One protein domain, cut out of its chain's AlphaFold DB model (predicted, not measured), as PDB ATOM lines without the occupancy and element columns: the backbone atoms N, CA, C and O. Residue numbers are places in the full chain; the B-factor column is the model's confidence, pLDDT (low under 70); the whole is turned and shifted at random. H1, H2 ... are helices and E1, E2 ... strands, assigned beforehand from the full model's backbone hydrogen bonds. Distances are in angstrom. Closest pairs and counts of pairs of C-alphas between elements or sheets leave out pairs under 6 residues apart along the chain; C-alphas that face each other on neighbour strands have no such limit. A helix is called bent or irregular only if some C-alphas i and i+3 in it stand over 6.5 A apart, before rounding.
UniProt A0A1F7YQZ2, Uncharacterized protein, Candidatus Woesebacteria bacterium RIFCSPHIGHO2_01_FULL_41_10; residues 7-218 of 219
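Overview. This is residues 7 to 218 of the 219 residues of an uncharacterized protein of Candidatus Woesebacteria bacterium RIFCSPHIGHO2_01_FULL_41_10 (UniProt A0A1F7YQZ2). A twisted sheet of five strands stands between helices: H1 and H2 cover one face towards its E1 edge, and H3 covers the other face at E4. Long H6 packs on H3, and H5 folds back along H6; a small hairpin, E6 and E7, with H4 at its E7 strand, makes a separate piece off the sheet. The 212 printed residues run H1 H2 E1 E2 E3 H3 E4 E5 H4 E6 E7 H5 H6, of mixed class. The large sheet, E1 E2 E3 E5 E4, and the hairpin are antiparallel. The whole is compact, with a radius of gyration of the C-alphas of 17.9 A and spans of 53 by 51 by 30 A.

Along the chain. Look first at the sheet: E1 is residues 41 to 44, E2 48 to 53, E3 56 to 64, E5 116 to 120 and E4 95 to 99. E3 measures 20.2 A and bends by 61 degrees at residue 59. Find C-alpha 7 at (-13.886, 49.186, -14.162), where H1, residues 7 to 19, begins; it is irregular, but only just, with C-alphas 15 and 18 6.7 A apart. H2 is residues 26 to 36, H3 71 to 87 and 24.4 A long, H4 135 to 144, E6 158 to 160, E7 166 to 168, and H5 181 to 190. H6, residues 195 to 216, runs 31.7 A to C-alpha 216 at (9.752, 68.991, -2.382).

Arrangement. E1, E2 and E3 form a meander, each strand the antiparallel neighbour of the one before: look for N 50 and O 43 at 2.8 A, and N 61 and O 51 at 2.8 A. E3 and E5 are antiparallel neighbours, with N 60 and O 119 within hydrogen-bond range at 2.8 A, and E5 and E4 are antiparallel neighbours, with N 96 and O 118 within hydrogen-bond range at 2.8 A. E3, H3 and E4 make a split strand-helix-strand unit, E5 between its strands, with a right-handed crossover. H3 runs along E4, at 6 degrees on the local plane; the closest C-alphas, of Ala 74 and Ser 98, are 5.2 A apart. H1 and H2, a helical hairpin, are on the opposite face, making three layers, helices on both faces of the sheet. H6 touches H3 at Val 201 and Val 83, their closest C-alphas 5.1 A apart, at a shallow tilt of 28 degrees, opposite ways. H6 touches H5 with residues 198 to 205 alone, the closest C-alphas, of Lys 198 and Ile 185, 6.5 A apart. In the E6 and E7 hairpin, N 167 and O 159 are 2.8 A apart; the closest C-alphas of H4 and E7, of Phe 135 and Gln 166, are 5.3 A apart. Every O i to N i+4 pair is within hydrogen-bond range in H2, H3, H4, H5 and H6, and 7 of 9 in H1.

Size, cuts and confidence. The two C-alphas farthest apart, of Gly 128 and Ala 218, are 52.8 A apart. The printed part has no cut. The links E4 to E5, E5 to H4, H4 to E6 and E7 to H5 are long; in the last two, residues 149 to 150 pair antiparallel with 173 to 174. Look for pLDDT under 70 at residues 37, 66 to 68, 102 to 113 and 216 to 218.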
ATOM      1  N   SER A   7     -12.524  49.075 -14.684       74.50
ATOM      2  CA  SER A   7     -13.886  49.186 -14.162       74.50
ATOM      3  C   SER A   7     -14.292  48.076 -13.185       74.50
ATOM      4  O   SER A   7     -15.038  48.357 -12.249       74.50
ATOM      5  N   GLN A   8     -13.812  46.841 -13.354       78.19
ATOM      6  CA  GLN A   8     -14.118  45.731 -12.447       78.19
ATOM      7  C   GLN A   8     -13.369  45.870 -11.117       78.19
ATOM      8  O   GLN A   8     -13.989  45.777 -10.059       78.19
ATOM      9  N   ILE A   9     -12.064  46.171 -11.165       78.81
ATOM     10  CA  ILE A   9     -11.257  46.421  -9.955       78.81
ATOM     11  C   ILE A   9     -11.822  47.624  -9.196       78.81
ATOM     12  O   ILE A   9     -11.980  47.594  -7.981       78.81
ATOM     13  N   ALA A  10     -12.189  48.669  -9.932       78.56
ATOM     14  CA  ALA A  10     -12.858  49.845  -9.407       78.56
ATOM     15  C   ALA A  10     -14.184  49.543  -8.690       78.56
ATOM     16  O   ALA A  10     -14.426  50.083  -7.612       78.56
ATOM     17  N   GLY A  11     -15.049  48.722  -9.294       81.88
ATOM     18  CA  GLY A  11     -16.333  48.348  -8.698       81.88
ATOM     19  C   GLY A  11     -16.145  47.584  -7.390       81.88
ATOM     20  O   GLY A  11     -16.782  47.906  -6.386       81.88
ATOM     21  N   LEU A  12     -15.203  46.636  -7.373       84.38
ATOM     22  CA  LEU A  12     -14.822  45.924  -6.157       84.38
ATOM     23  C   LEU A  12     -14.247  46.884  -5.101       84.38
ATOM     24  O   LEU A  12     -14.666  46.844  -3.947       84.38
ATOM     25  N   ALA A  13     -13.352  47.797  -5.487       84.25
ATOM     26  CA  ALA A  13     -12.784  48.788  -4.576       84.25
ATOM     27  C   ALA A  13     -13.857  49.672  -3.921       84.25
ATOM     28  O   ALA A  13     -13.803  49.899  -2.714       84.25
ATOM     29  N   GLU A  14     -14.864  50.126  -4.675       82.88
ATOM     30  CA  GLU A  14     -15.983  50.912  -4.136       82.88
ATOM     31  C   GLU A  14     -16.743  50.141  -3.049       82.88
ATOM     32  O   GLU A  14     -16.982  50.676  -1.964       82.88
ATOM     33  N   ASN A  15     -17.044  48.863  -3.297       83.50
ATOM     34  CA  ASN A  15     -17.723  48.001  -2.330       83.50
ATOM     35  C   ASN A  15     -16.904  47.798  -1.049       83.50
ATOM     36  O   ASN A  15     -17.473  47.615   0.028       83.50
ATOM     37  N   LEU A  16     -15.576  47.836  -1.147       85.12
ATOM     38  CA  LEU A  16     -14.675  47.592  -0.024       85.12
ATOM     39  C   LEU A  16     -14.415  48.834   0.837       85.12
ATOM     40  O   LEU A  16     -14.065  48.702   2.010       85.12
ATOM     41  N   ARG A  17     -14.634  50.049   0.315       81.25
ATOM     42  CA  ARG A  17     -14.389  51.308   1.052       81.25
ATOM     43  C   ARG A  17     -15.125  51.395   2.385       81.25
ATOM     44  O   ARG A  17     -14.634  52.022   3.324       81.25
ATOM     45  N   GLN A  18     -16.297  50.771   2.487       82.06
ATOM     46  CA  GLN A  18     -17.106  50.770   3.711       82.06
ATOM     47  C   GLN A  18     -16.405  50.112   4.916       82.06
ATOM     48  O   GLN A  18     -16.829  50.316   6.062       82.06
ATOM     49  N   PHE A  19     -15.337  49.353   4.662       82.00
ATOM     50  CA  PHE A  19     -14.550  48.624   5.654       82.00
ATOM     51  C   PHE A  19     -13.305  49.364   6.135       82.00
ATOM     52  O   PHE A  19     -12.602  48.880   7.019       82.00
ATOM     53  N   ARG A  20     -13.039  50.563   5.610       80.12
ATOM     54  CA  ARG A  20     -11.915  51.390   6.045       80.12
ATOM     55  C   ARG A  20     -11.906  51.571   7.569       80.12
ATOM     56  O   ARG A  20     -12.847  52.119   8.141       80.12
ATOM     57  N   GLY A  21     -10.810  51.148   8.202       73.62
ATOM     58  CA  GLY A  21     -10.604  51.266   9.649       73.62
ATOM     59  C   GLY A  21     -11.474  50.331  10.496       73.62
ATOM     60  O   GLY A  21     -11.592  50.550  11.700       73.62
ATOM     61  N   LYS A  22     -12.099  49.315   9.891       79.94
ATOM     62  CA  LYS A  22     -12.914  48.315  10.585       79.94
ATOM     63  C   LYS A  22     -12.252  46.947  10.487       79.94
ATOM     64  O   LYS A  22     -11.720  46.583   9.445       79.94
ATOM     65  N   ALA A  23     -12.339  46.170  11.562       78.69
ATOM     66  CA  ALA A  23     -12.094  44.738  11.476       78.69
ATOM     67  C   ALA A  23     -13.272  44.090  10.737       78.69
ATOM     68  O   ALA A  23     -14.426  44.329  11.097       78.69
ATOM     69  N   VAL A  24     -12.983  43.293   9.712       80.06
ATOM     70  CA  VAL A  24     -13.991  42.579   8.919       80.06
ATOM     71  C   VAL A  24     -13.687  41.096   8.975       80.06
ATOM     72  O   VAL A  24     -12.523  40.696   8.903       80.06
ATOM     73  N   ALA A  25     -14.729  40.281   9.116       86.19
ATOM     74  CA  ALA A  25     -14.583  38.837   9.057       86.19
ATOM     75  C   ALA A  25     -14.146  38.411   7.647       86.19
ATOM     76  O   ALA A  25     -14.673  38.899   6.643       86.19
ATOM     77  N   LYS A  26     -13.211  37.463   7.571       87.06
ATOM     78  CA  LYS A  26     -12.703  36.914   6.305       87.06
ATOM     79  C   LYS A  26     -13.842  36.434   5.400       87.06
ATOM     80  O   LYS A  26     -13.849  36.710   4.205       87.06
ATOM     81  N   GLU A  27     -14.829  35.761   5.981       89.50
ATOM     82  CA  GLU A  27     -15.974  35.171   5.282       89.50
ATOM     83  C   GLU A  27     -16.899  36.231   4.672       89.50
ATOM     84  O   GLU A  27     -17.651  35.955   3.739       89.50
ATOM     85  N   GLU A  28     -16.904  37.448   5.213       87.94
ATOM     86  CA  GLU A  28     -17.651  38.569   4.646       87.94
ATOM     87  C   GLU A  28     -16.919  39.165   3.441       87.94
ATOM     88  O   GLU A  28     -17.525  39.321   2.383       87.94
ATOM     89  N   LEU A  29     -15.609  39.408   3.559       87.25
ATOM     90  CA  LEU A  29     -14.785  39.889   2.444       87.25
ATOM     91  C   LEU A  29     -14.800  38.911   1.269       87.25
ATOM     92  O   LEU A  29     -14.990  39.329   0.128       87.25
ATOM     93  N   GLN A  30     -14.664  37.616   1.556       89.81
ATOM     94  CA  GLN A  30     -14.731  36.563   0.550       89.81
ATOM     95  C   GLN A  30     -16.068  36.594  -0.203       89.81
ATOM     96  O   GLN A  30     -16.071  36.674  -1.429       89.81
ATOM     97  N   ARG A  31     -17.199  36.651   0.516       88.19
ATOM     98  CA  ARG A  31     -18.531  36.754  -0.106       88.19
ATOM     99  C   ARG A  31     -18.672  37.987  -0.995       88.19
ATOM    100  O   ARG A  31     -19.314  37.911  -2.039       88.19
ATOM    101  N   ILE A  32     -18.104  39.126  -0.604       86.00
ATOM    102  CA  ILE A  32     -18.166  40.357  -1.404       86.00
ATOM    103  C   ILE A  32     -17.345  40.214  -2.680       86.00
ATOM    104  O   ILE A  32     -17.849  40.537  -3.753       86.00
ATOM    105  N   VAL A  33     -16.116  39.704  -2.586       87.62
ATOM    106  CA  VAL A  33     -15.253  39.471  -3.753       87.62
ATOM    107  C   VAL A  33     -15.942  38.537  -4.750       87.62
ATOM    108  O   VAL A  33     -16.131  38.917  -5.905       87.62
ATOM    109  N   GLU A  34     -16.409  37.380  -4.277       85.00
ATOM    110  CA  GLU A  34     -17.013  36.332  -5.111       85.00
ATOM    111  C   GLU A  34     -18.375  36.738  -5.703       85.00
ATOM    112  O   GLU A  34     -18.759  36.258  -6.765       85.00
ATOM    113  N   SER A  35     -19.123  37.631  -5.044       83.50
ATOM    114  CA  SER A  35     -20.434  38.094  -5.539       83.50
ATOM    115  C   SER A  35     -20.363  39.292  -6.482       83.50
ATOM    116  O   SER A  35     -21.290  39.512  -7.260       83.50
ATOM    117  N   SER A  36     -19.300  40.094  -6.406       70.69
ATOM    118  CA  SER A  36     -19.208  41.360  -7.143       70.69
ATOM    119  C   SER A  36     -18.331  41.286  -8.387       70.69
ATOM    120  O   SER A  36     -18.269  42.256  -9.147       70.69
ATOM    121  N   SER A  37     -17.618  40.175  -8.596       68.81
ATOM    122  CA  SER A  37     -16.491  40.177  -9.517       68.81
ATOM    123  C   SER A  37     -16.062  38.761  -9.945       68.81
ATOM    124  O   SER A  37     -16.347  37.793  -9.253       68.81
ATOM    125  N   ASN A  38     -15.360  38.629 -11.078       80.62
ATOM    126  CA  ASN A  38     -14.779  37.353 -11.545       80.62
ATOM    127  C   ASN A  38     -13.445  37.015 -10.847       80.62
ATOM    128  O   ASN A  38     -12.593  36.354 -11.437       80.62
ATOM    129  N   PHE A  39     -13.214  37.558  -9.655       84.56
ATOM    130  CA  PHE A  39     -11.964  37.403  -8.928       84.56
ATOM    131  C   PHE A  39     -12.157  36.354  -7.841       84.56
ATOM    132  O   PHE A  39     -13.205  36.312  -7.195       84.56
ATOM    133  N   ASP A  40     -11.116  35.575  -7.577       88.19
ATOM    134  CA  ASP A  40     -11.091  34.700  -6.415       88.19
ATOM    135  C   ASP A  40     -10.485  35.449  -5.240       88.19
ATOM    136  O   ASP A  40      -9.459  36.130  -5.354       88.19
ATOM    137  N   TYR A  41     -11.101  35.289  -4.076       90.12
ATOM    138  CA  TYR A  41     -10.510  35.752  -2.838       90.12
ATOM    139  C   TYR A  41      -9.213  34.978  -2.558       90.12
ATOM    140  O   TYR A  41      -9.215  33.750  -2.480       90.12
ATOM    141  N   VAL A  42      -8.100  35.691  -2.361       90.31
ATOM    142  CA  VAL A  42      -6.804  35.079  -2.028       90.31
ATOM    143  C   VAL A  42      -6.499  35.270  -0.549       90.31
ATOM    144  O   VAL A  42      -6.243  34.301   0.165       90.31
ATOM    145  N   ASN A  43      -6.504  36.516  -0.076       89.62
ATOM    146  CA  ASN A  43      -6.220  36.845   1.317       89.62
ATOM    147  C   ASN A  43      -6.703  38.263   1.658       89.62
ATOM    148  O   ASN A  43      -7.187  38.989   0.793       89.62
ATOM    149  N   ASN A  44      -6.523  38.694   2.900       89.88
ATOM    150  CA  ASN A  44      -6.726  40.075   3.299       89.88
ATOM    151  C   ASN A  44      -5.715  40.488   4.371       89.88
ATOM    152  O   ASN A  44      -5.279  39.680   5.189       89.88
ATOM    153  N   GLY A  45      -5.368  41.770   4.367       84.62
ATOM    154  CA  GLY A  45      -4.725  42.442   5.485       84.62
ATOM    155  C   GLY A  45      -5.715  43.339   6.223       84.62
ATOM    156  O   GLY A  45      -6.919  43.355   5.944       84.62
ATOM    157  N   THR A  46      -5.183  44.126   7.152       82.25
ATOM    158  CA  THR A  46      -5.895  45.219   7.830       82.25
ATOM    159  C   THR A  46      -6.220  46.380   6.896       82.25
ATOM    160  O   THR A  46      -7.196  47.088   7.131       82.25
ATOM    161  N   GLU A  47      -5.424  46.581   5.846       83.94
ATOM    162  CA  GLU A  47      -5.530  47.752   4.967       83.94
ATOM    163  C   GLU A  47      -5.923  47.417   3.527       83.94
ATOM    164  O   GLU A  47      -6.285  48.324   2.783       83.94
ATOM    165  N   CYS A  48      -5.903  46.142   3.136       89.12
ATOM    166  CA  CYS A  48      -6.239  45.722   1.781       89.12
ATOM    167  C   CYS A  48      -6.901  44.343   1.734       89.12
ATOM    168  O   CYS A  48      -6.728  43.516   2.634       89.12
ATOM    169  N   VAL A  49      -7.607  44.076   0.638       91.19
ATOM    170  CA  VAL A  49      -7.954  42.716   0.208       91.19
ATOM    171  C   VAL A  49      -7.034  42.305  -0.935       91.19
ATOM    172  O   VAL A  49      -6.636  43.134  -1.752       91.19
ATOM    173  N   VAL A  50      -6.704  41.023  -1.008       91.75
ATOM    174  CA  VAL A  50      -5.901  40.431  -2.074       91.75
ATOM    175  C   VAL A  50      -6.759  39.430  -2.832       91.75
ATOM    176  O   VAL A  50      -7.347  38.524  -2.240       91.75
ATOM    177  N   VAL A  51      -6.806  39.585  -4.149       92.00
ATOM    178  CA  VAL A  51      -7.629  38.774  -5.050       92.00
ATOM    179  C   VAL A  51      -6.807  38.263  -6.237       92.00
ATOM    180  O   VAL A  51      -5.774  38.852  -6.564       92.00
ATOM    181  N   SER A  52      -7.222  37.166  -6.873       90.25
ATOM    182  CA  SER A  52      -6.577  36.649  -8.089       90.25
ATOM    183  C   SER A  52      -6.835  37.583  -9.274       90.25
ATOM    184  O   SER A  52      -7.917  38.144  -9.382       90.25
ATOM    185  N   GLU A  53      -5.865  37.782 -10.172       84.12
ATOM    186  CA  GLU A  53      -6.148  38.453 -11.451       84.12
ATOM    187  C   GLU A  53      -6.879  37.470 -12.390       84.12
ATOM    188  O   GLU A  53      -6.314  36.424 -12.726       84.12
ATOM    189  N   PRO A  54      -8.109  37.779 -12.854       78.75
ATOM    190  CA  PRO A  54      -8.853  36.883 -13.730       78.75
ATOM    191  C   PRO A  54      -8.061  36.547 -14.998       78.75
ATOM    192  O   PRO A  54      -7.653  37.431 -15.755       78.75
ATOM    193  N   GLY A  55      -7.847  35.252 -15.239       79.19
ATOM    194  CA  GLY A  55      -7.093  34.758 -16.391       79.19
ATOM    195  C   GLY A  55      -5.567  34.863 -16.269       79.19
ATOM    196  O   GLY A  55      -4.884  34.636 -17.270       79.19
ATOM    197  N   ARG A  56      -5.016  35.200 -15.089       80.75
ATOM    198  CA  ARG A  56      -3.571  35.131 -14.812       80.75
ATOM    199  C   ARG A  56      -3.274  34.501 -13.455       80.75
ATOM    200  O   ARG A  56      -3.194  35.178 -12.434       80.75
ATOM    201  N   ASP A  57      -2.971  33.210 -13.482       82.06
ATOM    202  CA  ASP A  57      -2.761  32.400 -12.273       82.06
ATOM    203  C   ASP A  57      -1.595  32.886 -11.393       82.06
ATOM    204  O   ASP A  57      -1.628  32.730 -10.170       82.06
ATOM    205  N   ASN A  58      -0.603  33.544 -12.005       89.06
ATOM    206  CA  ASN A  58       0.624  34.011 -11.351       89.06
ATOM    207  C   ASN A  58       0.557  35.473 -10.886       89.06
ATOM    208  O   ASN A  58       1.586  36.069 -10.565       89.06
ATOM    209  N   THR A  59      -0.624  36.095 -10.902       91.88
ATOM    210  CA  THR A  59      -0.782  37.506 -10.535       91.88
ATOM    211  C   THR A  59      -1.918  37.696  -9.540       91.88
ATOM    212  O   THR A  59      -2.963  37.051  -9.613       91.88
ATOM    213  N   VAL A  60      -1.703  38.597  -8.586       93.50
ATOM    214  CA  VAL A  60      -2.706  39.024  -7.613       93.50
ATOM    215  C   VAL A  60      -2.858  40.537  -7.626       93.50
ATOM    216  O   VAL A  60      -1.911  41.282  -7.896       93.50
ATOM    217  N   VAL A  61      -4.058  40.990  -7.284       91.62
ATOM    218  CA  VAL A  61      -4.385  42.400  -7.096       91.62
ATOM    219  C   VAL A  61      -4.597  42.640  -5.607       91.62
ATOM    220  O   VAL A  61      -5.469  42.023  -5.000       91.62
ATOM    221  N   ALA A  62      -3.798  43.519  -5.008       92.12
ATOM    222  CA  ALA A  62      -4.036  44.020  -3.659       92.12
ATOM    223  C   ALA A  62      -4.766  45.361  -3.761       92.12
ATOM    224  O   ALA A  62      -4.208  46.320  -4.294       92.12
ATOM    225  N   ILE A  63      -6.011  45.410  -3.295       90.00
ATOM    226  CA  ILE A  63      -6.888  46.581  -3.349       90.00
ATOM    227  C   ILE A  63      -6.979  47.159  -1.943       90.00
ATOM    228  O   ILE A  63      -7.470  46.491  -1.029       90.00
ATOM    229  N   ASP A  64      -6.516  48.391  -1.766       88.00
ATOM    230  CA  ASP A  64      -6.538  49.051  -0.467       88.00
ATOM    231  C   ASP A  64      -7.974  49.452  -0.090       88.00
ATOM    232  O   ASP A  64      -8.718  50.017  -0.895       88.00
ATOM    233  N   TYR A  65      -8.364  49.229   1.168       80.69
ATOM    234  CA  TYR A  65      -9.638  49.713   1.717       80.69
ATOM    235  C   TYR A  65      -9.686  51.237   1.790       80.69
ATOM    236  O   TYR A  65     -10.761  51.841   1.857       80.69
ATOM    237  N   ALA A  66      -8.513  51.864   1.850       69.38
ATOM    238  CA  ALA A  66      -8.368  53.281   2.071       69.38
ATOM    239  C   ALA A  66      -7.479  53.919   1.001       69.38
ATOM    240  O   ALA A  66      -6.323  53.561   0.809       69.38
ATOM    241  N   GLU A  67      -8.040  54.908   0.312       65.75
ATOM    242  CA  GLU A  67      -7.439  55.532  -0.870       65.75
ATOM    243  C   GLU A  67      -6.505  56.682  -0.492       65.75
ATOM    244  O   GLU A  67      -6.776  57.851  -0.788       65.75
ATOM    245  N   TYR A  68      -5.441  56.361   0.241       65.25
ATOM    246  CA  TYR A  68      -4.492  57.358   0.738       65.25
ATOM    247  C   TYR A  68      -3.346  57.646  -0.225       65.25
ATOM    248  O   TYR A  68      -2.699  58.689  -0.119       65.25
ATOM    249  N   GLU A  69      -3.077  56.741  -1.159       78.00
ATOM    250  CA  GLU A  69      -1.909  56.850  -2.017       78.00
ATOM    251  C   GLU A  69      -2.161  57.825  -3.151       78.00
ATOM    252  O   GLU A  69      -3.050  57.637  -3.976       78.00
ATOM    253  N   THR A  70      -1.355  58.882  -3.208       85.75
ATOM    254  CA  THR A  70      -1.322  59.762  -4.373       85.75
ATOM    255  C   THR A  70      -0.720  59.015  -5.564       85.75
ATOM    256  O   THR A  70       0.056  58.076  -5.396       85.75
ATOM    257  N   VAL A  71      -1.005  59.456  -6.793       86.56
ATOM    258  CA  VAL A  71      -0.342  58.912  -8.000       86.56
ATOM    259  C   VAL A  71       1.187  58.974  -7.880       86.56
ATOM    260  O   VAL A  71       1.892  58.082  -8.343       86.56
ATOM    261  N   GLN A  72       1.710  60.021  -7.241       88.69
ATOM    262  CA  GLN A  72       3.140  60.180  -7.004       88.69
ATOM    263  C   GLN A  72       3.680  59.144  -6.011       88.69
ATOM    264  O   GLN A  72       4.697  58.519  -6.306       88.69
ATOM    265  N   ALA A  73       2.980  58.911  -4.897       89.50
ATOM    266  CA  ALA A  73       3.343  57.883  -3.920       89.50
ATOM    267  C   ALA A  73       3.289  56.475  -4.534       89.50
ATOM    268  O   ALA A  73       4.227  55.702  -4.368       89.50
ATOM    269  N   ALA A  74       2.258  56.168  -5.327       91.31
ATOM    270  CA  ALA A  74       2.142  54.892  -6.036       91.31
ATOM    271  C   ALA A  74       3.309  54.657  -7.011       91.31
ATOM    272  O   ALA A  74       3.895  53.574  -7.050       91.31
ATOM    273  N   LYS A  75       3.725  55.692  -7.756       93.12
ATOM    274  CA  LYS A  75       4.932  55.615  -8.598       93.12
ATOM    275  C   LYS A  75       6.190  55.363  -7.767       93.12
ATOM    276  O   LYS A  75       7.028  54.562  -8.172       93.12
ATOM    277  N   GLU A  76       6.333  56.027  -6.621       94.50
ATOM    278  CA  GLU A  76       7.485  55.831  -5.737       94.50
ATOM    279  C   GLU A  76       7.529  54.408  -5.161       94.50
ATOM    280  O   GLU A  76       8.591  53.783  -5.172       94.50
ATOM    281  N   ILE A  77       6.380  53.863  -4.747       94.75
ATOM    282  CA  ILE A  77       6.222  52.467  -4.314       94.75
ATOM    283  C   ILE A  77       6.619  51.516  -5.439       94.75
ATOM    284  O   ILE A  77       7.436  50.624  -5.220       94.75
ATOM    285  N   PHE A  78       6.105  51.730  -6.653       96.12
ATOM    286  CA  PHE A  78       6.428  50.897  -7.809       96.12
ATOM    287  C   PHE A  78       7.935  50.854  -8.089       96.12
ATOM    288  O   PHE A  78       8.509  49.770  -8.187       96.12
ATOM    289  N   TYR A  79       8.598  52.009  -8.188       97.62
ATOM    290  CA  TYR A  79      10.036  52.039  -8.471       97.62
ATOM    291  C   TYR A  79      10.871  51.516  -7.302       97.62
ATOM    292  O   TYR A  79      11.867  50.835  -7.535       97.62
ATOM    293  N   THR A  80      10.456  51.765  -6.057       97.69
ATOM    294  CA  THR A  80      11.127  51.210  -4.872       97.69
ATOM    295  C   THR A  80      11.046  49.688  -4.870       97.69
ATOM    296  O   THR A  80      12.067  49.015  -4.730       97.69
ATOM    297  N   GLN A  81       9.858  49.131  -5.111       97.81
ATOM    298  CA  GLN A  81       9.670  47.689  -5.220       97.81
ATOM    299  C   GLN A  81      10.448  47.104  -6.397       97.81
ATOM    300  O   GLN A  81      10.999  46.010  -6.293       97.81
ATOM    301  N   ARG A  82      10.532  47.824  -7.518       97.88
ATOM    302  CA  ARG A  82      11.328  47.394  -8.667       97.88
ATOM    303  C   ARG A  82      12.805  47.268  -8.307       97.88
ATOM    304  O   ARG A  82      13.399  46.251  -8.625       97.88
ATOM    305  N   VAL A  83      13.372  48.230  -7.574       98.44
ATOM    306  CA  VAL A  83      14.747  48.106  -7.065       98.44
ATOM    307  C   VAL A  83      14.881  46.899  -6.132       98.44
ATOM    308  O   VAL A  83      15.790  46.094  -6.308       98.44
ATOM    309  N   LEU A  84      13.971  46.737  -5.167       98.56
ATOM    310  CA  LEU A  84      14.043  45.654  -4.179       98.56
ATOM    311  C   LEU A  84      13.890  44.259  -4.799       98.56
ATOM    312  O   LEU A  84      14.674  43.373  -4.478       98.56
ATOM    313  N   SER A  85      12.930  44.074  -5.704       98.38
ATOM    314  CA  SER A  85      12.701  42.801  -6.404       98.38
ATOM    315  C   SER A  85      13.777  42.486  -7.441       98.38
ATOM    316  O   SER A  85      14.007  41.320  -7.731       98.38
ATOM    317  N   THR A  86      14.497  43.486  -7.961       98.31
ATOM    318  CA  THR A  86      15.706  43.218  -8.751       98.31
ATOM    319  C   THR A  86      16.877  42.807  -7.857       98.31
ATOM    320  O   THR A  86      17.551  41.842  -8.180       98.31
ATOM    321  N   LEU A  87      17.119  43.487  -6.730       98.25
ATOM    322  CA  LEU A  87      18.245  43.176  -5.833       98.25
ATOM    323  C   LEU A  87      18.047  41.904  -4.990       98.25
ATOM    324  O   LEU A  87      19.021  41.304  -4.542       98.25
ATOM    325  N   PHE A  88      16.803  41.523  -4.703       98.19
ATOM    326  CA  PHE A  88      16.473  40.376  -3.854       98.19
ATOM    327  C   PHE A  88      15.215  39.661  -4.390       98.19
ATOM    328  O   PHE A  88      14.153  39.723  -3.759       98.19
ATOM    329  N   PRO A  89      15.310  38.995  -5.557       97.56
ATOM    330  CA  PRO A  89      14.154  38.415  -6.254       97.56
ATOM    331  C   PRO A  89      13.421  37.333  -5.446       97.56
ATOM    332  O   PRO A  89      12.202  37.219  -5.528       97.56
ATOM    333  N   ASP A  90      14.124  36.606  -4.572       97.94
ATOM    334  CA  ASP A  90      13.526  35.569  -3.713       97.94
ATOM    335  C   ASP A  90      12.924  36.121  -2.404       97.94
ATOM    336  O   ASP A  90      12.554  35.371  -1.499       97.94
ATOM    337  N   ASN A  91      12.885  37.447  -2.243       98.50
ATOM    338  CA  ASN A  91      12.435  38.102  -1.014       98.50
ATOM    339  C   ASN A  91      11.387  39.194  -1.244       98.50
ATOM    340  O   ASN A  91      10.750  39.627  -0.279       98.50
ATOM    341  N   PHE A  92      11.181  39.624  -2.487       98.19
ATOM    342  CA  PHE A  92      10.205  40.646  -2.843       98.19
ATOM    343  C   PHE A  92       9.474  40.247  -4.123       98.19
ATOM    344  O   PHE A  92      10.134  40.065  -5.143       98.19
ATOM    345  N   PRO A  93       8.132  40.168  -4.107       97.25
ATOM    346  CA  PRO A  93       7.383  39.871  -5.318       97.25
ATOM    347  C   PRO A  93       7.528  41.016  -6.320       97.25
ATOM    348  O   PRO A  93       7.583  42.197  -5.940       97.25
ATOM    349  N   HIS A  94       7.525  40.692  -7.608       96.50
ATOM    350  CA  HIS A  94       7.506  41.714  -8.645       96.50
ATOM    351  C   HIS A  94       6.183  42.480  -8.635       96.50
ATOM    352  O   HIS A  94       5.103  41.893  -8.643       96.50
ATOM    353  N   PHE A  95       6.246  43.813  -8.647       94.88
ATOM    354  CA  PHE A  95       5.062  44.629  -8.915       94.88
ATOM    355  C   PHE A  95       4.998  44.920 -10.407       94.88
ATOM    356  O   PHE A  95       5.930  45.478 -10.986       94.88
ATOM    357  N   TYR A  96       3.871  44.576 -11.017       93.19
ATOM    358  CA  TYR A  96       3.573  44.918 -12.402       93.19
ATOM    359  C   TYR A  96       3.030  46.341 -12.508       93.19
ATOM    360  O   TYR A  96       3.310  47.038 -13.481       93.19
ATOM    361  N   THR A  97       2.291  46.797 -11.492       90.56
ATOM    362  CA  THR A  97       1.807  48.178 -11.403       90.56
ATOM    363  C   THR A  97       1.457  48.568  -9.963       90.56
ATOM    364  O   THR A  97       1.193  47.710  -9.115       90.56
ATOM    365  N   SER A  98       1.407  49.873  -9.700       90.88
ATOM    366  CA  SER A  98       0.857  50.457  -8.475       90.88
ATOM    367  C   SER A  98      -0.067  51.613  -8.846       90.88
ATOM    368  O   SER A  98       0.310  52.509  -9.606       90.88
ATOM    369  N   TYR A  99      -1.285  51.572  -8.321       88.06
ATOM    370  CA  TYR A  99      -2.327  52.556  -8.553       88.06
ATOM    371  C   TYR A  99      -2.435  53.485  -7.353       88.06
ATOM    372  O   TYR A  99      -2.599  53.043  -6.219       88.06
ATOM    373  N   GLY A 100      -2.375  54.784  -7.627       84.75
ATOM    374  CA  GLY A 100      -2.669  55.836  -6.666       84.75
ATOM    375  C   GLY A 100      -3.848  56.671  -7.147       84.75
ATOM    376  O   GLY A 100      -4.127  56.771  -8.345       84.75
ATOM    377  N   ARG A 101      -4.536  57.317  -6.215       75.44
ATOM    378  CA  ARG A 101      -5.631  58.236  -6.494       75.44
ATOM    379  C   ARG A 101      -5.113  59.658  -6.682       75.44
ATOM    380  O   ARG A 101      -4.282  60.158  -5.935       75.44
ATOM    381  N   GLU A 102      -5.683  60.361  -7.654       67.06
ATOM    382  CA  GLU A 102      -5.517  61.811  -7.782       67.06
ATOM    383  C   GLU A 102      -6.813  62.526  -7.369       67.06
ATOM    384  O   GLU A 102      -7.821  62.387  -8.079       67.06
ATOM    385  N   PRO A 103      -6.831  63.268  -6.243       56.53
ATOM    386  CA  PRO A 103      -8.054  63.865  -5.703       56.53
ATOM    387  C   PRO A 103      -8.773  64.802  -6.686       56.53
ATOM    388  O   PRO A 103      -9.998  64.768  -6.787       56.53
ATOM    389  N   LEU A 104      -8.022  65.596  -7.459       52.62
ATOM    390  CA  LEU A 104      -8.577  66.645  -8.327       52.62
ATOM    391  C   LEU A 104      -9.156  66.101  -9.643       52.62
ATOM    392  O   LEU A 104     -10.237  66.510 -10.056       52.62
ATOM    393  N   LEU A 105      -8.519  65.102 -10.261       50.41
ATOM    394  CA  LEU A 105      -9.015  64.497 -11.508       50.41
ATOM    395  C   LEU A 105     -10.179  63.505 -11.290       50.41
ATOM    396  O   LEU A 105     -10.708  62.945 -12.250       50.41
ATOM    397  N   ALA A 106     -10.527  63.197 -10.032       50.16
ATOM    398  CA  ALA A 106     -11.524  62.174  -9.687       50.16
ATOM    399  C   ALA A 106     -12.940  62.611 -10.037       50.16
ATOM    400  O   ALA A 106     -13.756  61.798 -10.454       50.16
ATOM    401  N   LYS A 107     -13.208  63.910  -9.909       47.78
ATOM    402  CA  LYS A 107     -14.527  64.483 -10.179       47.78
ATOM    403  C   LYS A 107     -14.796  64.703 -11.670       47.78
ATOM    404  O   LYS A 107     -15.953  64.779 -12.053       47.78
ATOM    405  N   ALA A 108     -13.754  64.795 -12.501       50.25
ATOM    406  CA  ALA A 108     -13.887  65.196 -13.904       50.25
ATOM    407  C   ALA A 108     -13.969  64.026 -14.902       50.25
ATOM    408  O   ALA A 108     -14.479  64.209 -16.000       50.25
ATOM    409  N   SER A 109     -13.454  62.841 -14.555       53.34
ATOM    410  CA  SER A 109     -13.242  61.758 -15.533       53.34
ATOM    411  C   SER A 109     -14.216  60.582 -15.433       53.34
ATOM    412  O   SER A 109     -14.189  59.720 -16.306       53.34
ATOM    413  N   GLY A 110     -15.041  60.493 -14.381       49.28
ATOM    414  CA  GLY A 110     -15.966  59.365 -14.171       49.28
ATOM    415  C   GLY A 110     -15.293  57.992 -14.006       49.28
ATOM    416  O   GLY A 110     -15.979  56.998 -13.791       49.28
ATOM    417  N   LYS A 111     -13.957  57.918 -14.081       50.47
ATOM    418  CA  LYS A 111     -13.184  56.701 -13.845       50.47
ATOM    419  C   LYS A 111     -12.985  56.526 -12.349       50.47
ATOM    420  O   LYS A 111     -12.486  57.423 -11.666       50.47
ATOM    421  N   ALA A 112     -13.393  55.373 -11.847       50.59
ATOM    422  CA  ALA A 112     -13.193  55.007 -10.460       50.59
ATOM    423  C   ALA A 112     -11.695  54.853 -10.153       50.59
ATOM    424  O   ALA A 112     -10.914  54.349 -10.959       50.59
ATOM    425  N   LYS A 113     -11.298  55.386  -8.996       65.25
ATOM    426  CA  LYS A 113      -9.906  55.584  -8.593       65.25
ATOM    427  C   LYS A 113      -9.625  54.809  -7.327       65.25
ATOM    428  O   LYS A 113      -9.808  55.356  -6.247       65.25
ATOM    429  N   PHE A 114      -9.207  53.566  -7.474       77.19
ATOM    430  CA  PHE A 114      -8.751  52.774  -6.344       77.19
ATOM    431  C   PHE A 114      -7.267  53.043  -6.061       77.19
ATOM    432  O   PHE A 114      -6.546  53.595  -6.898       77.19
ATOM    433  N   SER A 115      -6.825  52.666  -4.866       85.88
ATOM    434  CA  SER A 115      -5.408  52.519  -4.533       85.88
ATOM    435  C   SER A 115      -5.100  51.037  -4.384       85.88
ATOM    436  O   SER A 115      -5.960  50.265  -3.954       85.88
ATOM    437  N   GLY A 116      -3.926  50.618  -4.836       89.88
ATOM    438  CA  GLY A 116      -3.573  49.209  -4.813       89.88
ATOM    439  C   GLY A 116      -2.399  48.853  -5.705       89.88
ATOM    440  O   GLY A 116      -1.739  49.706  -6.298       89.88
ATOM    441  N   THR A 117      -2.131  47.559  -5.822       92.31
ATOM    442  CA  THR A 117      -1.017  47.028  -6.617       92.31
ATOM    443  C   THR A 117      -1.443  45.788  -7.385       92.31
ATOM    444  O   THR A 117      -2.281  45.018  -6.920       92.31
ATOM    445  N   VAL A 118      -0.849  45.588  -8.561       91.94
ATOM    446  CA  VAL A 118      -0.889  44.304  -9.272       91.94
ATOM    447  C   VAL A 118       0.508  43.731  -9.186       91.94
ATOM    448  O   VAL A 118       1.479  44.399  -9.557       91.94
ATOM    449  N   ARG A 119       0.620  42.522  -8.652       94.62
ATOM    450  CA  ARG A 119       1.899  41.939  -8.261       94.62
ATOM    451  C   ARG A 119       1.919  40.439  -8.466       94.62
ATOM    452  O   ARG A 119       0.880  39.789  -8.517       94.62
ATOM    453  N   GLU A 120       3.121  39.913  -8.582       95.50
ATOM    454  CA  GLU A 120       3.394  38.490  -8.624       95.50
ATOM    455  C   GLU A 120       2.722  37.765  -7.455       95.50
ATOM    456  O   GLU A 120       2.759  38.206  -6.299       95.50
ATOM    457  N   ARG A 121       2.093  36.637  -7.777       95.31
ATOM    458  CA  ARG A 121       1.563  35.714  -6.788       95.31
ATOM    459  C   ARG A 121       2.705  34.865  -6.245       95.31
ATOM    460  O   ARG A 121       3.259  34.046  -6.966       95.31
ATOM    461  N   VAL A 122       2.990  35.004  -4.954       95.06
ATOM    462  CA  VAL A 122       3.872  34.066  -4.250       95.06
ATOM    463  C   VAL A 122       3.088  32.783  -3.983       95.06
ATOM    464  O   VAL A 122       2.042  32.819  -3.330       95.06
ATOM    465  N   ILE A 123       3.571  31.660  -4.511       94.25
ATOM    466  CA  ILE A 123       2.981  30.341  -4.271       94.25
ATOM    467  C   ILE A 123       3.520  29.820  -2.932       94.25
ATOM    468  O   ILE A 123       4.737  29.678  -2.807       94.25
ATOM    469  N   PRO A 124       2.666  29.564  -1.923       94.69
ATOM    470  CA  PRO A 124       3.128  29.110  -0.616       94.69
ATOM    471  C   PRO A 124       3.848  27.761  -0.696       94.69
ATOM    472  O   PRO A 124       3.369  26.841  -1.355       94.69
ATOM    473  N   ALA A 125       4.960  27.625   0.023       96.25
ATOM    474  CA  ALA A 125       5.648  26.347   0.174       96.25
ATOM    475  C   ALA A 125       4.828  25.334   0.989       96.25
ATOM    476  O   ALA A 125       3.998  25.701   1.827       96.25
ATOM    477  N   GLU A 126       5.134  24.047   0.808       95.44
ATOM    478  CA  GLU A 126       4.555  22.983   1.625       95.44
ATOM    479  C   GLU A 126       4.937  23.134   3.113       95.44
ATOM    480  O   GLU A 126       6.057  23.568   3.431       95.44
ATOM    481  N   PRO A 127       4.047  22.746   4.050       93.94
ATOM    482  CA  PRO A 127       4.352  22.750   5.475       93.94
ATOM    483  C   PRO A 127       5.641  21.979   5.794       93.94
ATOM    484  O   PRO A 127       5.821  20.845   5.365       93.94
ATOM    485  N   GLY A 128       6.531  22.586   6.582       92.25
ATOM    486  CA  GLY A 128       7.823  21.988   6.946       92.25
ATOM    487  C   GLY A 128       8.978  22.319   5.993       92.25
ATOM    488  O   GLY A 128      10.120  21.974   6.294       92.25
ATOM    489  N   THR A 129       8.721  23.031   4.891       94.00
ATOM    490  CA  THR A 129       9.783  23.565   4.027       94.00
ATOM    491  C   THR A 129      10.614  24.609   4.780       94.00
ATOM    492  O   THR A 129      10.074  25.480   5.461       94.00
ATOM    493  N   ASN A 130      11.940  24.546   4.640       94.25
ATOM    494  CA  ASN A 130      12.854  25.529   5.223       94.25
ATOM    495  C   ASN A 130      13.183  26.647   4.224       94.25
ATOM    496  O   ASN A 130      13.388  26.390   3.039       94.25
ATOM    497  N   ALA A 131      13.311  27.879   4.720       94.75
ATOM    498  CA  ALA A 131      13.721  29.018   3.902       94.75
ATOM    499  C   ALA A 131      15.192  28.893   3.466       94.75
ATOM    500  O   ALA A 131      16.101  28.942   4.298       94.75
ATOM    501  N   GLN A 132      15.426  28.793   2.158       97.25
ATOM    502  CA  GLN A 132      16.760  28.843   1.551       97.25
ATOM    503  C   GLN A 132      17.256  30.295   1.446       97.25
ATOM    504  O   GLN A 132      18.425  30.589   1.720       97.25
ATOM    505  N   HIS A 133      16.330  31.218   1.163       96.88
ATOM    506  CA  HIS A 133      16.578  32.656   1.044       96.88
ATOM    507  C   HIS A 133      15.788  33.411   2.131       96.88
ATOM    508  O   HIS A 133      14.749  34.015   1.855       96.88
ATOM    509  N   PRO A 134      16.229  33.363   3.405       97.50
ATOM    510  CA  PRO A 134      15.512  34.005   4.504       97.50
ATOM    511  C   PRO A 134      15.542  35.532   4.378       97.50
ATOM    512  O   PRO A 134      16.598  36.126   4.135       97.50
ATOM    513  N   PHE A 135      14.415  36.187   4.668       97.94
ATOM    514  CA  PHE A 135      14.260  37.638   4.520       97.94
ATOM    515  C   PHE A 135      15.233  38.425   5.406       97.94
ATOM    516  O   PHE A 135      15.662  39.528   5.071       97.94
ATOM    517  N   ALA A 136      15.642  37.843   6.537       97.38
ATOM    518  CA  ALA A 136      16.631  38.435   7.431       97.38
ATOM    519  C   ALA A 136      17.966  38.755   6.729       97.38
ATOM    520  O   ALA A 136      18.584  39.772   7.050       97.38
ATOM    521  N   LYS A 137      18.391  37.937   5.750       97.88
ATOM    522  CA  LYS A 137      19.606  38.196   4.959       97.88
ATOM    523  C   LYS A 137      19.414  39.391   4.026       97.88
ATOM    524  O   LYS A 137      20.248  40.292   4.040       97.88
ATOM    525  N   ALA A 138      18.292  39.451   3.304       97.75
ATOM    526  CA  ALA A 138      17.947  40.613   2.482       97.75
ATOM    527  C   ALA A 138      17.886  41.892   3.333       97.75
ATOM    528  O   ALA A 138      18.523  42.889   3.008       97.75
ATOM    529  N   LYS A 139      17.232  41.849   4.501       97.69
ATOM    530  CA  LYS A 139      17.161  42.981   5.439       97.69
ATOM    531  C   LYS A 139      18.541  43.459   5.909       97.69
ATOM    532  O   LYS A 139      18.735  44.662   6.087       97.69
ATOM    533  N   ALA A 140      19.493  42.550   6.123       97.94
ATOM    534  CA  ALA A 140      20.865  42.908   6.480       97.94
ATOM    535  C   ALA A 140      21.592  43.619   5.327       97.94
ATOM    536  O   ALA A 140      22.228  44.648   5.554       97.94
ATOM    537  N   GLU A 141      21.446  43.129   4.096       97.94
ATOM    538  CA  GLU A 141      22.025  43.759   2.901       97.94
ATOM    539  C   GLU A 141      21.400  45.132   2.619       97.94
ATOM    540  O   GLU A 141      22.120  46.095   2.381       97.94
ATOM    541  N   ILE A 142      20.078  45.265   2.751       97.81
ATOM    542  CA  ILE A 142      19.349  46.538   2.622       97.81
ATOM    543  C   ILE A 142      19.892  47.584   3.602       97.81
ATOM    544  O   ILE A 142      20.127  48.731   3.223       97.81
ATOM    545  N   ARG A 143      20.150  47.183   4.856       96.62
ATOM    546  CA  ARG A 143      20.788  48.050   5.860       96.62
ATOM    547  C   ARG A 143      22.227  48.393   5.490       96.62
ATOM    548  O   ARG A 143      22.611  49.549   5.608       96.62
ATOM    549  N   ARG A 144      23.015  47.418   5.027       96.94
ATOM    550  CA  ARG A 144      24.410  47.631   4.605       96.94
ATOM    551  C   ARG A 144      24.507  48.622   3.442       96.94
ATOM    552  O   ARG A 144      25.391  49.472   3.438       96.94
ATOM    553  N   LEU A 145      23.579  48.538   2.491       97.12
ATOM    554  CA  LEU A 145      23.449  49.456   1.356       97.12
ATOM    555  C   LEU A 145      22.795  50.794   1.728       97.12
ATOM    556  O   LEU A 145      22.680  51.666   0.872       97.12
ATOM    557  N   SER A 146      22.365  50.960   2.984       96.06
ATOM    558  CA  SER A 146      21.685  52.163   3.473       96.06
ATOM    559  C   SER A 146      20.480  52.557   2.608       96.06
ATOM    560  O   SER A 146      20.241  53.740   2.364       96.06
ATOM    561  N   LEU A 147      19.715  51.570   2.119       97.38
ATOM    562  CA  LEU A 147      18.517  51.857   1.330       97.38
ATOM    563  C   LEU A 147      17.460  52.513   2.235       97.38
ATOM    564  O   LEU A 147      17.219  52.012   3.338       97.38
ATOM    565  N   PRO A 148      16.799  53.596   1.792       96.75
ATOM    566  CA  PRO A 148      15.869  54.360   2.620       96.75
ATOM    567  C   PRO A 148      14.488  53.682   2.682       96.75
ATOM    568  O   PRO A 148      13.488  54.236   2.229       96.75
ATOM    569  N   VAL A 149      14.436  52.464   3.224       97.31
ATOM    570  CA  VAL A 149      13.217  51.656   3.367       97.31
ATOM    571  C   VAL A 149      13.168  50.948   4.722       97.31
ATOM    572  O   VAL A 149      14.192  50.537   5.272       97.31
ATOM    573  N   SER A 150      11.963  50.767   5.254       96.56
ATOM    574  CA  SER A 150      11.678  49.928   6.419       96.56
ATOM    575  C   SER A 150      10.548  48.942   6.128       96.56
ATOM    576  O   SER A 150       9.812  49.069   5.151       96.56
ATOM    577  N   PHE A 151      10.434  47.932   6.987       96.00
ATOM    578  CA  PHE A 151       9.483  46.833   6.840       96.00
ATOM    579  C   PHE A 151       8.783  46.599   8.171       96.00
ATOM    580  O   PHE A 151       9.461  46.559   9.206       96.00
ATOM    581  N   ASP A 152       7.468  46.413   8.130       93.69
ATOM    582  CA  ASP A 152       6.691  45.980   9.288       93.69
ATOM    583  C   ASP A 152       7.028  44.513   9.600       93.69
ATOM    584  O   ASP A 152       7.020  43.651   8.724       93.69
ATOM    585  N   SER A 153       7.377  44.235  10.855       92.69
ATOM    586  CA  SER A 153       7.754  42.901  11.332       92.69
ATOM    587  C   SER A 153       6.570  41.970  11.608       92.69
ATOM    588  O   SER A 153       6.784  40.860  12.094       92.69
ATOM    589  N   SER A 154       5.339  42.402  11.341       92.69
ATOM    590  CA  SER A 154       4.135  41.596  11.518       92.69
ATOM    591  C   SER A 154       4.239  40.271  10.748       92.69
ATOM    592  O   SER A 154       4.484  40.289   9.541       92.69
ATOM    593  N   PRO A 155       4.037  39.104  11.398       90.56
ATOM    594  CA  PRO A 155       4.198  37.798  10.750       90.56
ATOM    595  C   PRO A 155       3.351  37.613   9.486       90.56
ATOM    596  O   PRO A 155       3.790  36.944   8.557       90.56
ATOM    597  N   GLY A 156       2.169  38.239   9.425       89.69
ATOM    598  CA  GLY A 156       1.276  38.192   8.260       89.69
ATOM    599  C   GLY A 156       1.828  38.867   6.999       89.69
ATOM    600  O   GLY A 156       1.324  38.609   5.910       89.69
ATOM    601  N   ASN A 157       2.885  39.674   7.125       93.88
ATOM    602  CA  ASN A 157       3.541  40.337   5.998       93.88
ATOM    603  C   ASN A 157       4.635  39.472   5.363       93.88
ATOM    604  O   ASN A 157       5.289  39.914   4.417       93.88
ATOM    605  N   TYR A 158       4.841  38.253   5.867       95.81
ATOM    606  CA  TYR A 158       5.839  37.321   5.364       95.81
ATOM    607  C   TYR A 158       5.194  36.034   4.861       95.81
ATOM    608  O   TYR A 158       4.322  35.461   5.509       95.81
ATOM    609  N   MET A 159       5.670  35.541   3.721       96.06
ATOM    610  CA  MET A 159       5.227  34.281   3.129       96.06
ATOM    611  C   MET A 159       6.436  33.475   2.667       96.06
ATOM    612  O   MET A 159       7.331  34.016   2.025       96.06
ATOM    613  N   LEU A 160       6.477  32.184   2.994       97.62
ATOM    614  CA  LEU A 160       7.473  31.278   2.431       97.62
ATOM    615  C   LEU A 160       6.981  30.787   1.066       97.62
ATOM    616  O   LEU A 160       5.928  30.155   0.999       97.62
ATOM    617  N   GLY A 161       7.723  31.100   0.009       97.25
ATOM    618  CA  GLY A 161       7.460  30.664  -1.356       97.25
ATOM    619  C   GLY A 161       8.018  29.271  -1.647       97.25
ATOM    620  O   GLY A 161       8.994  28.846  -1.023       97.25
ATOM    621  N   GLU A 162       7.426  28.568  -2.611       96.25
ATOM    622  CA  GLU A 162       7.852  27.226  -3.048       96.25
ATOM    623  C   GLU A 162       9.312  27.161  -3.536       96.25
ATOM    624  O   GLU A 162       9.968  26.132  -3.402       96.25
ATOM    625  N   ASN A 163       9.859  28.281  -4.017       95.62
ATOM    626  CA  ASN A 163      11.270  28.429  -4.383       95.62
ATOM    627  C   ASN A 163      12.221  28.527  -3.169       95.62
ATOM    628  O   ASN A 163      13.419  28.737  -3.334       95.62
ATOM    629  N   GLY A 164      11.709  28.424  -1.937       96.81
ATOM    630  CA  GLY A 164      12.487  28.570  -0.705       96.81
ATOM    631  C   GLY A 164      12.750  30.024  -0.297       96.81
ATOM    632  O   GLY A 164      13.477  30.259   0.677       96.81
ATOM    633  N   GLY A 165      12.173  30.994  -1.010       97.94
ATOM    634  CA  GLY A 165      12.235  32.416  -0.696       97.94
ATOM    635  C   GLY A 165      11.289  32.814   0.429       97.94
ATOM    636  O   GLY A 165      10.115  32.460   0.415       97.94
ATOM    637  N   GLN A 166      11.767  33.561   1.426       98.12
ATOM    638  CA  GLN A 166      10.874  34.201   2.395       98.12
ATOM    639  C   GLN A 166      10.543  35.612   1.903       98.12
ATOM    640  O   GLN A 166      11.343  36.539   2.053       98.12
ATOM    641  N   TYR A 167       9.362  35.763   1.320       98.25
ATOM    642  CA  TYR A 167       8.885  36.996   0.716       98.25
ATOM    643  C   TYR A 167       8.296  37.943   1.751       98.25
ATOM    644  O   TYR A 167       7.520  37.520   2.605       98.25
ATOM    645  N   TYR A 168       8.604  39.232   1.623       97.50
ATOM    646  CA  TYR A 168       7.804  40.302   2.211       97.50
ATOM    647  C   TYR A 168       6.693  40.679   1.227       97.50
ATOM    648  O   TYR A 168       6.963  41.185   0.137       97.50
ATOM    649  N   VAL A 169       5.446  40.385   1.592       94.81
ATOM    650  CA  VAL A 169       4.268  40.500   0.712       94.81
ATOM    651  C   VAL A 169       3.460  41.777   0.947       94.81
ATOM    652  O   VAL A 169       2.384  41.942   0.373       94.81
ATOM    653  N   ASP A 170       3.962  42.694   1.767       92.62
ATOM    654  CA  ASP A 170       3.365  44.010   1.999       92.62
ATOM    655  C   ASP A 170       4.159  45.123   1.283       92.62
ATOM    656  O   ASP A 170       5.203  44.876   0.673       92.62
ATOM    657  N   LYS A 171       3.660  46.360   1.307       91.31
ATOM    658  CA  LYS A 171       4.354  47.527   0.757       91.31
ATOM    659  C   LYS A 171       5.539  47.913   1.657       91.31
ATOM    660  O   LYS A 171       5.400  47.961   2.884       91.31
ATOM    661  N   PRO A 172       6.730  48.190   1.094       92.81
ATOM    662  CA  PRO A 172       7.829  48.745   1.873       92.81
ATOM    663  C   PRO A 172       7.475  50.161   2.342       92.81
ATOM    664  O   PRO A 172       6.942  50.968   1.580       92.81
ATOM    665  N   GLN A 173       7.822  50.490   3.585       93.38
ATOM    666  CA  GLN A 173       7.701  51.852   4.096       93.38
ATOM    667  C   GLN A 173       8.894  52.669   3.610       93.38
ATOM    668  O   GLN A 173      10.034  52.442   4.020       93.38
ATOM    669  N   ILE A 174       8.635  53.619   2.722       93.88
ATOM    670  CA  ILE A 174       9.674  54.457   2.137       93.88
ATOM    671  C   ILE A 174      10.070  55.553   3.134       93.88
ATOM    672  O   ILE A 174       9.237  56.349   3.564       93.88
ATOM    673  N   GLN A 175      11.350  55.598   3.497       93.19
ATOM    674  CA  GLN A 175      11.896  56.536   4.475       93.19
ATOM    675  C   GLN A 175      12.516  57.771   3.795       93.19
ATOM    676  O   GLN A 175      12.942  57.706   2.629       93.19
ATOM    677  N   PRO A 176      12.622  58.907   4.510       88.19
ATOM    678  CA  PRO A 176      13.473  60.014   4.090       88.19
ATOM    679  C   PRO A 176      14.927  59.554   3.919       88.19
ATOM    680  O   PRO A 176      15.449  58.793   4.731       88.19
ATOM    681  N   GLY A 177      15.594  60.021   2.863       88.75
ATOM    682  CA  GLY A 177      16.989  59.680   2.578       88.75
ATOM    683  C   GLY A 177      17.315  59.732   1.088       88.75
ATOM    684  O   GLY A 177      16.461  60.053   0.262       88.75
ATOM    685  N   SER A 178      18.552  59.407   0.732       89.75
ATOM    686  CA  SER A 178      19.006  59.310  -0.657       89.75
ATOM    687  C   SER A 178      19.357  57.872  -1.005       89.75
ATOM    688  O   SER A 178      20.014  57.186  -0.227       89.75
ATOM    689  N   TRP A 179      18.977  57.437  -2.200       94.62
ATOM    690  CA  TRP A 179      19.462  56.184  -2.763       94.62
ATOM    691  C   TRP A 179      20.908  56.384  -3.223       94.62
ATOM    692  O   TRP A 179      21.154  57.134  -4.170       94.62
ATOM    693  N   ASN A 180      21.869  55.753  -2.544       95.25
ATOM    694  CA  ASN A 180      23.278  55.832  -2.926       95.25
ATOM    695  C   ASN A 180      23.529  54.993  -4.187       95.25
ATOM    696  O   ASN A 180      23.887  53.818  -4.117       95.25
ATOM    697  N   ARG A 181      23.296  55.610  -5.348       95.50
ATOM    698  CA  ARG A 181      23.398  54.981  -6.667       95.50
ATOM    699  C   ARG A 181      24.734  54.269  -6.874       95.50
ATOM    700  O   ARG A 181      24.732  53.122  -7.295       95.50
ATOM    701  N   GLU A 182      25.848  54.925  -6.557       96.19
ATOM    702  CA  GLU A 182      27.192  54.367  -6.747       96.19
ATOM    703  C   GLU A 182      27.389  53.092  -5.919       96.19
ATOM    704  O   GLU A 182      27.778  52.057  -6.452       96.19
ATOM    705  N   GLN A 183      27.014  53.129  -4.638       97.38
ATOM    706  CA  GLN A 183      27.121  51.971  -3.751       97.38
ATOM    707  C   GLN A 183      26.222  50.804  -4.184       97.38
ATOM    708  O   GLN A 183      26.617  49.644  -4.068       97.38
ATOM    709  N   ILE A 184      25.010  51.091  -4.670       97.94
ATOM    710  CA  ILE A 184      24.069  50.063  -5.133       97.94
ATOM    711  C   ILE A 184      24.577  49.410  -6.417       97.94
ATOM    712  O   ILE A 184      24.579  48.186  -6.510       97.94
ATOM    713  N   ILE A 185      25.034  50.201  -7.391       97.44
ATOM    714  CA  ILE A 185      25.560  49.668  -8.652       97.44
ATOM    715  C   ILE A 185      26.858  48.890  -8.415       97.44
ATOM    716  O   ILE A 185      26.966  47.774  -8.915       97.44
ATOM    717  N   GLY A 186      27.770  49.388  -7.573       97.88
ATOM    718  CA  GLY A 186      28.976  48.643  -7.191       97.88
ATOM    719  C   GLY A 186      28.648  47.298  -6.533       97.88
ATOM    720  O   GLY A 186      29.216  46.274  -6.893       97.88
ATOM    721  N   TYR A 187      27.638  47.253  -5.654       98.06
ATOM    722  CA  TYR A 187      27.151  45.984  -5.102       98.06
ATOM    723  C   TYR A 187      26.627  45.017  -6.173       98.06
ATOM    724  O   TYR A 187      26.862  43.811  -6.084       98.06
ATOM    725  N   MET A 188      25.896  45.527  -7.166       98.44
ATOM    726  CA  MET A 188      25.385  44.710  -8.266       98.44
ATOM    727  C   MET A 188      26.526  44.164  -9.135       98.44
ATOM    728  O   MET A 188      26.482  43.007  -9.548       98.44
ATOM    729  N   GLU A 189      27.567  44.956  -9.377       98.00
ATOM    730  CA  GLU A 189      28.770  44.521 -10.093       98.00
ATOM    731  C   GLU A 189      29.519  43.426  -9.325       98.00
ATOM    732  O   GLU A 189      29.775  42.361  -9.887       98.00
ATOM    733  N   ASP A 190      29.755  43.624  -8.025       97.88
ATOM    734  CA  ASP A 190      30.418  42.650  -7.145       97.88
ATOM    735  C   ASP A 190      29.684  41.301  -7.080       97.88
ATOM    736  O   ASP A 190      30.286  40.252  -6.838       97.88
ATOM    737  N   ARG A 191      28.360  41.314  -7.267       97.19
ATOM    738  CA  ARG A 191      27.500  40.122  -7.241       97.19
ATOM    739  C   ARG A 191      27.204  39.550  -8.628       97.19
ATOM    740  O   ARG A 191      26.464  38.575  -8.717       97.19
ATOM    741  N   GLY A 192      27.786  40.112  -9.687       97.88
ATOM    742  CA  GLY A 192      27.655  39.592 -11.049       97.88
ATOM    743  C   GLY A 192      26.266  39.778 -11.664       97.88
ATOM    744  O   GLY A 192      25.847  38.952 -12.474       97.88
ATOM    745  N   TYR A 193      25.543  40.836 -11.292       98.12
ATOM    746  CA  TYR A 193      24.263  41.171 -11.921       98.12
ATOM    747  C   TYR A 193      24.434  41.522 -13.400       98.12
ATOM    748  O   TYR A 193      25.439  42.113 -13.814       98.12
ATOM    749  N   SER A 194      23.404  41.222 -14.194       98.31
ATOM    750  CA  SER A 194      23.396  41.541 -15.619       98.31
ATOM    751  C   SER A 194      23.374  43.056 -15.872       98.31
ATOM    752  O   SER A 194      22.891  43.844 -15.055       98.31
ATOM    753  N   ASP A 195      23.851  43.483 -17.045       98.19
ATOM    754  CA  ASP A 195      23.750  44.888 -17.469       98.19
ATOM    755  C   ASP A 195      22.296  45.365 -17.559       98.19
ATOM    756  O   ASP A 195      21.996  46.526 -17.265       98.19
ATOM    757  N   THR A 196      21.379  44.458 -17.901       98.19
ATOM    758  CA  THR A 196      19.940  44.728 -17.924       98.19
ATOM    759  C   THR A 196      19.415  45.055 -16.528       98.19
ATOM    760  O   THR A 196      18.730  46.066 -16.364       98.19
ATOM    761  N   ASP A 197      19.768  44.263 -15.513       98.25
ATOM    762  CA  ASP A 197      19.319  44.479 -14.133       98.25
ATOM    763  C   ASP A 197      19.896  45.767 -13.557       98.25
ATOM    764  O   ASP A 197      19.163  46.581 -12.989       98.25
ATOM    765  N   LYS A 198      21.197  46.002 -13.774       98.44
ATOM    766  CA  LYS A 198      21.863  47.248 -13.373       98.44
ATOM    767  C   LYS A 198      21.162  48.458 -13.983       98.44
ATOM    768  O   LYS A 198      20.840  49.401 -13.267       98.44
ATOM    769  N   ARG A 199      20.830  48.410 -15.280       98.12
ATOM    770  CA  ARG A 199      20.073  49.470 -15.964       98.12
ATOM    771  C   ARG A 199      18.663  49.646 -15.390       98.12
ATOM    772  O   ARG A 199      18.194  50.778 -15.283       98.12
ATOM    773  N   ILE A 200      17.967  48.563 -15.044       98.00
ATOM    774  CA  ILE A 200      16.634  48.627 -14.427       98.00
ATOM    775  C   ILE A 200      16.697  49.343 -13.074       98.00
ATOM    776  O   ILE A 200      15.891  50.248 -12.828       98.00
ATOM    777  N   VAL A 201      17.640  48.953 -12.216       98.38
ATOM    778  CA  VAL A 201      17.829  49.556 -10.891       98.38
ATOM    779  C   VAL A 201      18.225  51.018 -11.028       98.38
ATOM    780  O   VAL A 201      17.613  51.875 -10.394       98.38
ATOM    781  N   ASP A 202      19.168  51.313 -11.918       98.12
ATOM    782  CA  ASP A 202      19.644  52.664 -12.186       98.12
ATOM    783  C   ASP A 202      18.510  53.622 -12.583       98.12
ATOM    784  O   ASP A 202      18.260  54.637 -11.927       98.12
ATOM    785  N   LEU A 203      17.744  53.247 -13.613       98.06
ATOM    786  CA  LEU A 203      16.605  54.039 -14.069       98.06
ATOM    787  C   LEU A 203      15.548  54.188 -12.972       98.06
ATOM    788  O   LEU A 203      14.956  55.256 -12.839       98.06
ATOM    789  N   SER A 204      15.309  53.150 -12.168       98.19
ATOM    790  CA  SER A 204      14.334  53.211 -11.074       98.19
ATOM    791  C   SER A 204      14.777  54.185  -9.979       98.19
ATOM    792  O   SER A 204      13.975  55.007  -9.541       98.19
ATOM    793  N   ILE A 205      16.059  54.170  -9.597       97.62
ATOM    794  CA  ILE A 205      16.646  55.130  -8.651       97.62
ATOM    795  C   ILE A 205      16.530  56.559  -9.189       97.62
ATOM    796  O   ILE A 205      16.096  57.452  -8.458       97.62
ATOM    797  N   GLN A 206      16.853  56.777 -10.469       96.44
ATOM    798  CA  GLN A 206      16.695  58.084 -11.110       96.44
ATOM    799  C   GLN A 206      15.240  58.571 -11.025       96.44
ATOM    800  O   GLN A 206      14.995  59.704 -10.606       96.44
ATOM    801  N   ARG A 207      14.265  57.717 -11.365       96.62
ATOM    802  CA  ARG A 207      12.837  58.066 -11.292       96.62
ATOM    803  C   ARG A 207      12.383  58.390  -9.874       96.62
ATOM    804  O   ARG A 207      11.630  59.343  -9.698       96.62
ATOM    805  N   ILE A 208      12.854  57.658  -8.864       95.38
ATOM    806  CA  ILE A 208      12.573  57.988  -7.457       95.38
ATOM    807  C   ILE A 208      13.123  59.382  -7.116       95.38
ATOM    808  O   ILE A 208      12.418  60.186  -6.506       95.38
ATOM    809  N   GLY A 209      14.347  59.698  -7.550       93.50
ATOM    810  CA  GLY A 209      14.946  61.024  -7.377       93.50
ATOM    811  C   GLY A 209      14.107  62.144  -8.003       93.50
ATOM    812  O   GLY A 209      13.783  63.119  -7.326       93.50
ATOM    813  N   GLU A 210      13.684  61.974  -9.259       93.25
ATOM    814  CA  GLU A 210      12.811  62.921  -9.973       93.25
ATOM    815  C   GLU A 210      11.470  63.129  -9.247       93.25
ATOM    816  O   GLU A 210      11.012  64.262  -9.087       93.25
ATOM    817  N   LEU A 211      10.847  62.048  -8.762       91.50
ATOM    818  CA  LEU A 211       9.594  62.122  -8.007       91.50
ATOM    819  C   LEU A 211       9.769  62.913  -6.706       91.50
ATOM    820  O   LEU A 211       8.907  63.727  -6.380       91.50
ATOM    821  N   ARG A 212      10.876  62.731  -5.982       87.88
ATOM    822  CA  ARG A 212      11.138  63.468  -4.735       87.88
ATOM    823  C   ARG A 212      11.426  64.945  -4.990       87.88
ATOM    824  O   ARG A 212      10.889  65.789  -4.279       87.88
ATOM    825  N   ILE A 213      12.194  65.278  -6.026       84.94
ATOM    826  CA  ILE A 213      12.444  66.680  -6.400       84.94
ATOM    827  C   ILE A 213      11.125  67.385  -6.725       84.94
ATOM    828  O   ILE A 213      10.885  68.476  -6.225       84.94
ATOM    829  N   ASN A 214      10.226  66.749  -7.475       75.94
ATOM    830  CA  ASN A 214       8.936  67.355  -7.814       75.94
ATOM    831  C   ASN A 214       7.999  67.515  -6.600       75.94
ATOM    832  O   ASN A 214       7.208  68.452  -6.568       75.94
ATOM    833  N   ALA A 215       8.082  66.631  -5.596       75.12
ATOM    834  CA  ALA A 215       7.313  66.763  -4.352       75.12
ATOM    835  C   ALA A 215       7.809  67.911  -3.457       75.12
ATOM    836  O   ALA A 215       7.002  68.585  -2.818       75.12
ATOM    837  N   TYR A 216       9.129  68.106  -3.375       62.94
ATOM    838  CA  TYR A 216       9.752  68.991  -2.382       62.94
ATOM    839  C   TYR A 216      10.330  70.291  -2.961       62.94
ATOM    840  O   TYR A 216      10.530  71.241  -2.211       62.94
ATOM    841  N   GLY A 217      10.570  70.356  -4.271       54.75
ATOM    842  CA  GLY A 217      11.126  71.507  -4.993       54.75
ATOM    843  C   GLY A 217      10.092  72.523  -5.484       54.75
ATOM    844  O   GLY A 217      10.463  73.500  -6.121       54.75
ATOM    845  N   ALA A 218       8.804  72.317  -5.193       48.62
ATOM    846  CA  ALA A 218       7.724  73.269  -5.474       48.62
ATOM    847  C   ALA A 218       7.448  74.236  -4.298       48.62
ATOM    848  O   ALA A 218       6.324  74.720  -4.155       48.62
TER     849      ALA A 218